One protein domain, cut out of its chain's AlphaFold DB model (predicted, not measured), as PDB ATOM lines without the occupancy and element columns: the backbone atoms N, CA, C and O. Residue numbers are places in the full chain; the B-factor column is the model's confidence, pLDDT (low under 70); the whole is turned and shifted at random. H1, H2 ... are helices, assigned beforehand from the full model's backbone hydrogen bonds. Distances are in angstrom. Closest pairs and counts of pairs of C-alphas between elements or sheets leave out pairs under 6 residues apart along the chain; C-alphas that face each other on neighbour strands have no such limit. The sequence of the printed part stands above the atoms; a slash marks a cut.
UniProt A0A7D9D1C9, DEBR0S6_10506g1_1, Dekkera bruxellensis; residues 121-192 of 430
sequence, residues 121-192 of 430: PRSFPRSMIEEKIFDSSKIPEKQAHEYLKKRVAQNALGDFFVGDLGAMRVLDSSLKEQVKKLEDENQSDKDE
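What this domain is: This is residues 121 to 192 of the 430 residues of the protein "DEBR0S6_10506g1_1" of Dekkera bruxellensis (UniProt A0A7D9D1C9). A small head of two helices and loops has one long helical arm: H2 begins in the head, and its residues 176 to 191, with Glu 192, stick out from it. Within the head the shorter H1 packs on the first part of H2 at 46 degrees, and the long unnamed stretch of residues 121 to 140 comes before H1. The printed part has 72 residues with two named helices, H1 then H2, and no named strand; the class is all helix. The whole is loose, with a radius of gyration of the C-alphas of 15.1 A, and only just elongated, spanning 51 by 26 by 20 A.

Where its parts are: H2, residues 165 to 191, runs 38.7 A from C-alpha 165 at (97.877, 150.294, 109.194) to C-alpha 191 at (70.427, 127.121, 123.535). H1, residues 141 to 154, is 20.0 A long and begins at C-alpha 141 at (96.992, 147.152, 98.183).

How they stand to each other: H2 touches H1 with residues 166 to 174 alone. The closest C-alphas of the two helices are those of Leu 148 and Ala 167, 6.2 A apart. Their lines stand at a steep tilt of 46 degrees, and they run the same way. In H1 and H2 every O i to N i+4 pair is within hydrogen-bond range.

The domain as a whole: The C-alphas of Pro 121 and Glu 192, the two farthest apart, are 53.0 A apart. Residues 176 to 192 stand free, and the body without them spans 30 by 26 by 19 A. The link from H1 to H2, 10 residues, is short. The printed part has no cut. Its mean pLDDT is 84.4, and residues 188 to 192 are under 70.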
ATOM      1  N   PRO A 121     110.759 160.041 115.987       87.94
ATOM      2  CA  PRO A 121     110.685 158.609 115.747       87.94
ATOM      3  C   PRO A 121     109.230 158.186 115.516       87.94
ATOM      4  O   PRO A 121     108.285 158.854 115.937       87.94
ATOM      5  N   ARG A 122     109.044 157.054 114.832       82.81
ATOM      6  CA  ARG A 122     107.705 156.492 114.617       82.81
ATOM      7  C   ARG A 122     107.081 156.102 115.958       82.81
ATOM      8  O   ARG A 122     107.755 155.505 116.791       82.81
ATOM      9  N   SER A 123     105.788 156.380 116.118       85.31
ATOM     10  CA  SER A 123     105.027 156.016 117.323       85.31
ATOM     11  C   SER A 123     104.809 154.511 117.470       85.31
ATOM     12  O   SER A 123     104.594 154.032 118.577       85.31
ATOM     13  N   PHE A 124     104.856 153.770 116.359       83.62
ATOM     14  CA  PHE A 124     104.690 152.322 116.336       83.62
ATOM     15  C   PHE A 124     105.938 151.634 115.765       83.62
ATOM     16  O   PHE A 124     106.618 152.224 114.910       83.62
ATOM     17  N   PRO A 125     106.236 150.391 116.196       85.62
ATOM     18  CA  PRO A 125     107.302 149.589 115.603       85.62
ATOM     19  C   PRO A 125     107.011 149.322 114.124       85.62
ATOM     20  O   PRO A 125     105.910 149.563 113.645       85.62
ATOM     21  N   ARG A 126     107.986 148.822 113.365       85.75
ATOM     22  CA  ARG A 126     107.671 148.328 112.019       85.75
ATOM     23  C   ARG A 126     107.059 146.937 112.125       85.75
ATOM     24  O   ARG A 126     107.527 146.141 112.935       85.75
ATOM     25  N   SER A 127     106.076 146.654 111.276       87.06
ATOM     26  CA  SER A 127     105.545 145.302 111.162       87.06
ATOM     27  C   SER A 127     106.656 144.358 110.697       87.06
ATOM     28  O   SER A 127     107.432 144.693 109.795       87.06
ATOM     29  N   MET A 128     106.757 143.206 111.348       88.19
ATOM     30  CA  MET A 128     107.697 142.144 111.029       88.19
ATOM     31  C   MET A 128     106.894 140.923 110.605       88.19
ATOM     32  O   MET A 128     106.033 140.477 111.347       88.19
ATOM     33  N   ILE A 129     107.134 140.408 109.408       85.19
ATOM     34  CA  ILE A 129     106.489 139.193 108.908       85.19
ATOM     35  C   ILE A 129     107.608 138.315 108.367       85.19
ATOM     36  O   ILE A 129     108.436 138.803 107.594       85.19
ATOM     37  N   GLU A 130     107.674 137.056 108.800       84.56
ATOM     38  CA  GLU A 130     108.760 136.126 108.460       84.56
ATOM     39  C   GLU A 130     110.149 136.708 108.786       84.56
ATOM     40  O   GLU A 130     111.060 136.689 107.955       84.56
ATOM     41  N   GLU A 131     110.287 137.316 109.970       83.50
ATOM     42  CA  GLU A 131     111.519 137.980 110.445       83.50
ATOM     43  C   GLU A 131     111.993 139.162 109.572       83.50
ATOM     44  O   GLU A 131     113.064 139.736 109.788       83.50
ATOM     45  N   LYS A 132     111.189 139.582 108.587       86.06
ATOM     46  CA  LYS A 132     111.492 140.693 107.680       86.06
ATOM     47  C   LYS A 132     110.577 141.873 107.944       86.06
ATOM     48  O   LYS A 132     109.398 141.730 108.243       86.06
ATOM     49  N   ILE A 133     111.129 143.073 107.779       85.50
ATOM     50  CA  ILE A 133     110.359 144.312 107.881       85.50
ATOM     51  C   ILE A 133     109.371 144.369 106.716       85.50
ATOM     52  O   ILE A 133     109.773 144.522 105.560       85.50
ATOM     53  N   PHE A 134     108.087 144.291 107.043       84.50
ATOM     54  CA  PHE A 134     107.005 144.423 106.087       84.50
ATOM     55  C   PHE A 134     106.631 145.897 105.904       84.50
ATOM     56  O   PHE A 134     106.574 146.673 106.862       84.50
ATOM     57  N   ASP A 135     106.403 146.295 104.652       82.62
ATOM     58  CA  ASP A 135     106.059 147.666 104.283       82.62
ATOM     59  C   ASP A 135     104.988 147.654 103.189       82.62
ATOM     60  O   ASP A 135     105.277 147.437 102.007       82.62
ATOM     61  N   SER A 136     103.738 147.873 103.596       76.81
ATOM     62  CA  SER A 136     102.575 147.823 102.708       76.81
ATOM     63  C   SER A 136     102.623 148.868 101.596       76.81
ATOM     64  O   SER A 136     102.073 148.627 100.527       76.81
ATOM     65  N   SER A 137     103.332 149.992 101.776       79.19
ATOM     66  CA  SER A 137     103.398 151.048 100.756       79.19
ATOM     67  C   SER A 137     104.147 150.634  99.487       79.19
ATOM     68  O   SER A 137     104.075 151.327  98.475       79.19
ATOM     69  N   LYS A 138     104.909 149.536  99.537       83.12
ATOM     70  CA  LYS A 138     105.709 149.038  98.406       83.12
ATOM     71  C   LYS A 138     104.982 147.995  97.561       83.12
ATOM     72  O   LYS A 138     105.496 147.610  96.514       83.12
ATOM     73  N   ILE A 139     103.824 147.519  98.013       84.12
ATOM     74  CA  ILE A 139     103.087 146.410  97.406       84.12
ATOM     75  C   ILE A 139     101.696 146.923  97.005       84.12
ATOM     76  O   ILE A 139     101.102 147.705  97.747       84.12
ATOM     77  N   PRO A 140     101.132 146.503  95.857       85.75
ATOM     78  CA  PRO A 140      99.754 146.834  95.508       85.75
ATOM     79  C   PRO A 140      98.777 146.410  96.615       85.75
ATOM     80  O   PRO A 140      98.801 145.262  97.059       85.75
ATOM     81  N   GLU A 141      97.876 147.312  97.014       82.31
ATOM     82  CA  GLU A 141      96.992 147.152  98.183       82.31
ATOM     83  C   GLU A 141      96.217 145.823  98.184       82.31
ATOM     84  O   GLU A 141      96.137 145.150  99.209       82.31
ATOM     85  N   LYS A 142      95.717 145.384  97.020       84.06
ATOM     86  CA  LYS A 142      94.985 144.112  96.881       84.06
ATOM     87  C   LYS A 142      95.853 142.886  97.183       84.06
ATOM     88  O   LYS A 142      95.395 141.968  97.855       84.06
ATOM     89  N   GLN A 143      97.098 142.877  96.703       85.12
ATOM     90  CA  GLN A 143      98.032 141.767  96.916       85.12
ATOM     91  C   GLN A 143      98.536 141.747  98.361       85.12
ATOM     92  O   GLN A 143      98.610 140.684  98.974       85.12
ATOM     93  N   ALA A 144      98.820 142.927  98.922       84.44
ATOM     94  CA  ALA A 144      99.196 143.071 100.322       84.44
ATOM     95  C   ALA A 144      98.079 142.573 101.248       84.44
ATOM     96  O   ALA A 144      98.341 141.801 102.164       84.44
ATOM     97  N   HIS A 145      96.827 142.955 100.979       86.56
ATOM     98  CA  HIS A 145      95.681 142.552 101.790       86.56
ATOM     99  C   HIS A 145      95.450 141.034 101.774       86.56
ATOM    100  O   HIS A 145      95.245 140.435 102.829       86.56
ATOM    101  N   GLU A 146      95.526 140.390 100.604       88.31
ATOM    102  CA  GLU A 146      95.358 138.936 100.500       88.31
ATOM    103  C   GLU A 146      96.493 138.172 101.204       88.31
ATOM    104  O   GLU A 146      96.239 137.196 101.914       88.31
ATOM    105  N   TYR A 147      97.738 138.638 101.055       88.25
ATOM    106  CA  TYR A 147      98.894 138.063 101.743       88.25
ATOM    107  C   TYR A 147      98.775 138.196 103.267       88.25
ATOM    108  O   TYR A 147      98.907 137.205 103.987       88.25
ATOM    109  N   LEU A 148      98.439 139.394 103.757       89.19
ATOM    110  CA  LEU A 148      98.237 139.661 105.181       89.19
ATOM    111  C   LEU A 148      97.115 138.800 105.759       89.19
ATOM    112  O   LEU A 148      97.280 138.236 106.834       89.19
ATOM    113  N   LYS A 149      96.002 138.630 105.034       89.69
ATOM    114  CA  LYS A 149      94.891 137.782 105.487       89.69
ATOM    115  C   LYS A 149      95.325 136.326 105.663       89.69
ATOM    116  O   LYS A 149      94.970 135.702 106.659       89.69
ATOM    117  N   LYS A 150      96.124 135.795 104.729       89.56
ATOM    118  CA  LYS A 150      96.681 134.435 104.828       89.56
ATOM    119  C   LYS A 150      97.650 134.302 106.004       89.56
ATOM    120  O   LYS A 150      97.567 133.315 106.727       89.56
ATOM    121  N   ARG A 151      98.534 135.283 106.220       88.31
ATOM    122  CA  ARG A 151      99.520 135.233 107.313       88.31
ATOM    123  C   ARG A 151      98.904 135.423 108.696       88.31
ATOM    124  O   ARG A 151      99.213 134.648 109.592       88.31
ATOM    125  N   VAL A 152      97.968 136.358 108.850       88.81
ATOM    126  CA  VAL A 152      97.217 136.539 110.105       88.81
ATOM    127  C   VAL A 152      96.465 135.258 110.477       88.81
ATOM    128  O   VAL A 152      96.500 134.848 111.632       88.81
ATOM    129  N   ALA A 153      95.855 134.574 109.502       86.50
ATOM    130  CA  ALA A 153      95.177 133.300 109.747       86.50
ATOM    131  C   ALA A 153      96.127 132.169 110.186       86.50
ATOM    132  O   ALA A 153      95.701 131.255 110.883       86.50
ATOM    133  N   GLN A 154      97.400 132.216 109.784       86.88
ATOM    134  CA  GLN A 154      98.410 131.229 110.179       86.88
ATOM    135  C   GLN A 154      98.982 131.481 111.579       86.88
ATOM    136  O   GLN A 154      99.529 130.551 112.162       86.88
ATOM    137  N   ASN A 155      98.851 132.705 112.105       82.75
ATOM    138  CA  ASN A 155      99.237 133.107 113.462       82.75
ATOM    139  C   ASN A 155     100.620 132.577 113.907       82.75
ATOM    140  O   ASN A 155     100.748 131.890 114.921       82.75
ATOM    141  N   ALA A 156     101.661 132.850 113.115       86.12
ATOM    142  CA  ALA A 156     103.012 132.377 113.405       86.12
ATOM    143  C   ALA A 156     103.654 133.151 114.576       86.12
ATOM    144  O   ALA A 156     103.583 134.375 114.636       86.12
ATOM    145  N   LEU A 157     104.360 132.435 115.461       77.31
ATOM    146  CA  LEU A 157     104.968 132.939 116.709       77.31
ATOM    147  C   LEU A 157     106.079 134.006 116.544       77.31
ATOM    148  O   LEU A 157     106.606 134.486 117.543       77.31
ATOM    149  N   GLY A 158     106.429 134.399 115.317       79.75
ATOM    150  CA  GLY A 158     107.420 135.445 115.018       79.75
ATOM    151  C   GLY A 158     106.865 136.642 114.240       79.75
ATOM    152  O   GLY A 158     107.612 137.579 113.957       79.75
ATOM    153  N   ASP A 159     105.578 136.625 113.890       86.06
ATOM    154  CA  ASP A 159     104.971 137.685 113.092       86.06
ATOM    155  C   ASP A 159     104.392 138.786 113.993       86.06
ATOM    156  O   ASP A 159     103.599 138.557 114.905       86.06
ATOM    157  N   PHE A 160     104.776 140.024 113.704       86.25
ATOM    158  CA  PHE A 160     104.347 141.229 114.390       86.25
ATOM    159  C   PHE A 160     103.645 142.171 113.409       86.25
ATOM    160  O   PHE A 160     104.265 142.833 112.577       86.25
ATOM    161  N   PHE A 161     102.324 142.277 113.517       85.56
ATOM    162  CA  PHE A 161     101.500 143.046 112.574       85.56
ATOM    163  C   PHE A 161     101.308 144.524 112.965       85.56
ATOM    164  O   PHE A 161     100.577 145.250 112.295       85.56
ATOM    165  N   VAL A 162     101.937 144.998 114.049       83.56
ATOM    166  CA  VAL A 162     101.718 146.363 114.561       83.56
ATOM    167  C   VAL A 162     102.595 147.383 113.831       83.56
ATOM    168  O   VAL A 162     103.754 147.128 113.507       83.56
ATOM    169  N   GLY A 163     102.018 148.565 113.603       82.75
ATOM    170  CA  GLY A 163     102.676 149.745 113.041       82.75
ATOM    171  C   GLY A 163     102.643 149.866 111.522       82.75
ATOM    172  O   GLY A 163     103.041 150.902 110.989       82.75
ATOM    173  N   ASP A 164     102.079 148.870 110.839       86.50
ATOM    174  CA  ASP A 164     101.502 149.042 109.512       86.50
ATOM    175  C   ASP A 164      99.967 149.058 109.609       86.50
ATOM    176  O   ASP A 164      99.352 148.126 110.129       86.50
ATOM    177  N   LEU A 165      99.332 150.121 109.105       85.62
ATOM    178  CA  LEU A 165      97.877 150.294 109.194       85.62
ATOM    179  C   LEU A 165      97.116 149.218 108.410       85.62
ATOM    180  O   LEU A 165      96.031 148.818 108.829       85.62
ATOM    181  N   GLY A 166      97.672 148.755 107.286       86.06
ATOM    182  CA  GLY A 166      97.072 147.687 106.487       86.06
ATOM    183  C   GLY A 166      97.015 146.376 107.267       86.06
ATOM    184  O   GLY A 166      95.938 145.803 107.436       86.06
ATOM    185  N   ALA A 167      98.158 145.951 107.808       87.38
ATOM    186  CA  ALA A 167      98.276 144.760 108.645       87.38
ATOM    187  C   ALA A 167      97.382 144.822 109.895       87.38
ATOM    188  O   ALA A 167      96.630 143.882 110.160       87.38
ATOM    189  N   MET A 168      97.375 145.953 110.608       89.31
ATOM    190  CA  MET A 168      96.541 146.134 111.802       89.31
ATOM    191  C   MET A 168      95.040 146.032 111.504       89.31
ATOM    192  O   MET A 168      94.309 145.434 112.289       89.31
ATOM    193  N   ARG A 169      94.561 146.573 110.374       90.44
ATOM    194  CA  ARG A 169      93.143 146.463 109.978       90.44
ATOM    195  C   ARG A 169      92.738 145.028 109.661       90.44
ATOM    196  O   ARG A 169      91.622 144.623 109.984       90.44
ATOM    197  N   VAL A 170      93.624 144.265 109.022       90.69
ATOM    198  CA  VAL A 170      93.383 142.846 108.724       90.69
ATOM    199  C   VAL A 170      93.334 142.036 110.015       90.69
ATOM    200  O   VAL A 170      92.420 141.232 110.184       90.69
ATOM    201  N   LEU A 171      94.261 142.294 110.940       90.81
ATOM    202  CA  LEU A 171      94.275 141.660 112.256       90.81
ATOM    203  C   LEU A 171      92.998 141.973 113.046       90.81
ATOM    204  O   LEU A 171      92.340 141.052 113.514       90.81
ATOM    205  N   ASP A 172      92.604 143.246 113.130       92.69
ATOM    206  CA  ASP A 172      91.364 143.675 113.797       92.69
ATOM    207  C   ASP A 172      90.123 142.991 113.202       92.69
ATOM    208  O   ASP A 172      89.270 142.488 113.930       92.69
ATOM    209  N   SER A 173      90.046 142.902 111.872       92.50
ATOM    210  CA  SER A 173      88.936 142.225 111.192       92.50
ATOM    211  C   SER A 173      88.908 140.725 111.508       92.50
ATOM    212  O   SER A 173      87.851 140.184 111.824       92.50
ATOM    213  N   SER A 174      90.070 140.064 111.487       91.19
ATOM    214  CA  SER A 174      90.195 138.642 111.827       91.19
ATOM    215  C   SER A 174      89.813 138.365 113.283       91.19
ATOM    216  O   SER A 174      89.122 137.389 113.562       91.19
ATOM    217  N   LEU A 175      90.238 139.222 114.214       91.56
ATOM    218  CA  LEU A 175      89.910 139.088 115.632       91.56
ATOM    219  C   LEU A 175      88.416 139.306 115.882       91.56
ATOM    220  O   LEU A 175      87.808 138.536 116.616       91.56
ATOM    221  N   LYS A 176      87.792 140.289 115.224       94.62
ATOM    222  CA  LYS A 176      86.334 140.497 115.292       94.62
ATOM    223  C   LYS A 176      85.550 139.289 114.790       94.62
ATOM    224  O   LYS A 176      84.556 138.919 115.403       94.62
ATOM    225  N   GLU A 177      85.993 138.663 113.699       92.38
ATOM    226  CA  GLU A 177      85.377 137.428 113.206       92.38
ATOM    227  C   GLU A 177      85.525 136.271 114.205       92.38
ATOM    228  O   GLU A 177      84.572 135.524 114.404       92.38
ATOM    229  N   GLN A 178      86.687 136.124 114.851       90.50
ATOM    230  CA  GLN A 178      86.906 135.100 115.880       90.50
ATOM    231  C   GLN A 178      86.042 135.337 117.120       90.50
ATOM    232  O   GLN A 178      85.393 134.407 117.585       90.50
ATOM    233  N   VAL A 179      85.983 136.575 117.615       93.12
ATOM    234  CA  VAL A 179      85.123 136.947 118.747       93.12
ATOM    235  C   VAL A 179      83.669 136.644 118.423       93.12
ATOM    236  O   VAL A 179      83.007 135.983 119.210       93.12
ATOM    237  N   LYS A 180      83.194 137.035 117.237       94.56
ATOM    238  CA  LYS A 180      81.820 136.752 116.828       94.56
ATOM    239  C   LYS A 180      81.528 135.250 116.771       94.56
ATOM    240  O   LYS A 180      80.479 134.829 117.229       94.56
ATOM    241  N   LYS A 181      82.450 134.436 116.244       91.81
ATOM    242  CA  LYS A 181      82.292 132.970 116.241       91.81
ATOM    243  C   LYS A 181      82.187 132.407 117.656       91.81
ATOM    244  O   LYS A 181      81.301 131.608 117.904       91.81
ATOM    245  N   LEU A 182      83.042 132.859 118.571       88.94
ATOM    246  CA  LEU A 182      83.000 132.439 119.974       88.94
ATOM    247  C   LEU A 182      81.723 132.912 120.681       88.94
ATOM    248  O   LEU A 182      81.183 132.201 121.521       88.94
ATOM    249  N   GLU A 183      81.229 134.108 120.358       88.06
ATOM    250  CA  GLU A 183      79.946 134.610 120.853       88.06
ATOM    251  C   GLU A 183      78.778 133.773 120.321       88.06
ATOM    252  O   GLU A 183      77.902 133.413 121.104       88.06
ATOM    253  N   ASP A 184      78.787 133.430 119.031       87.69
ATOM    254  CA  ASP A 184      77.778 132.579 118.396       87.69
ATOM    255  C   ASP A 184      77.816 131.148 118.978       87.69
ATOM    256  O   ASP A 184      76.760 130.603 119.289       87.69
ATOM    257  N   GLU A 185      79.005 130.572 119.210       82.44
ATOM    258  CA  GLU A 185      79.207 129.266 119.873       82.44
ATOM    259  C   GLU A 185      78.687 129.281 121.321       82.44
ATOM    260  O   GLU A 185      77.850 128.464 121.701       82.44
ATOM    261  N   ASN A 186      79.082 130.277 122.116       77.44
ATOM    262  CA  ASN A 186      78.616 130.436 123.497       77.44
ATOM    263  C   ASN A 186      77.102 130.712 123.567       77.44
ATOM    264  O   ASN A 186      76.419 130.335 124.519       77.44
ATOM    265  N   GLN A 187      76.537 131.378 122.560       72.62
ATOM    266  CA  GLN A 187      75.098 131.581 122.476       72.62
ATOM    267  C   GLN A 187      74.367 130.293 122.066       72.62
ATOM    268  O   GLN A 187      73.314 130.013 122.638       72.62
ATOM    269  N   SER A 188      74.932 129.478 121.168       64.31
ATOM    270  CA  SER A 188      74.389 128.150 120.863       64.31
ATOM    271  C   SER A 188      74.472 127.187 122.050       64.31
ATOM    272  O   SER A 188      73.535 126.421 122.259       64.31
ATOM    273  N   ASP A 189      75.498 127.297 122.897       58.53
ATOM    274  CA  ASP A 189      75.622 126.505 124.130       58.53
ATOM    275  C   ASP A 189      74.581 126.906 125.191       58.53
ATOM    276  O   ASP A 189      74.120 126.076 125.973       58.53
ATOM    277  N   LYS A 190      74.125 128.168 125.209       55.53
ATOM    278  CA  LYS A 190      72.962 128.568 126.030       55.53
ATOM    279  C   LYS A 190      71.652 127.983 125.501       55.53
ATOM    280  O   LYS A 190      70.741 127.725 126.293       55.53
ATOM    281  N   ASP A 191      71.562 127.773 124.189       54.22
ATOM    282  CA  ASP A 191      70.427 127.121 123.535       54.22
ATOM    283  C   ASP A 191      70.491 125.582 123.648       54.22
ATOM    284  O   ASP A 191      69.444 124.927 123.567       54.22
ATOM    285  N   GLU A 192      71.652 124.996 123.981       58.53
ATOM    286  CA  GLU A 192      71.799 123.659 124.587       58.53
ATOM    287  C   GLU A 192      71.336 123.655 126.059       58.53
ATOM    288  O   GLU A 192      72.027 123.288 127.001       58.53
TER     289      GLU A 192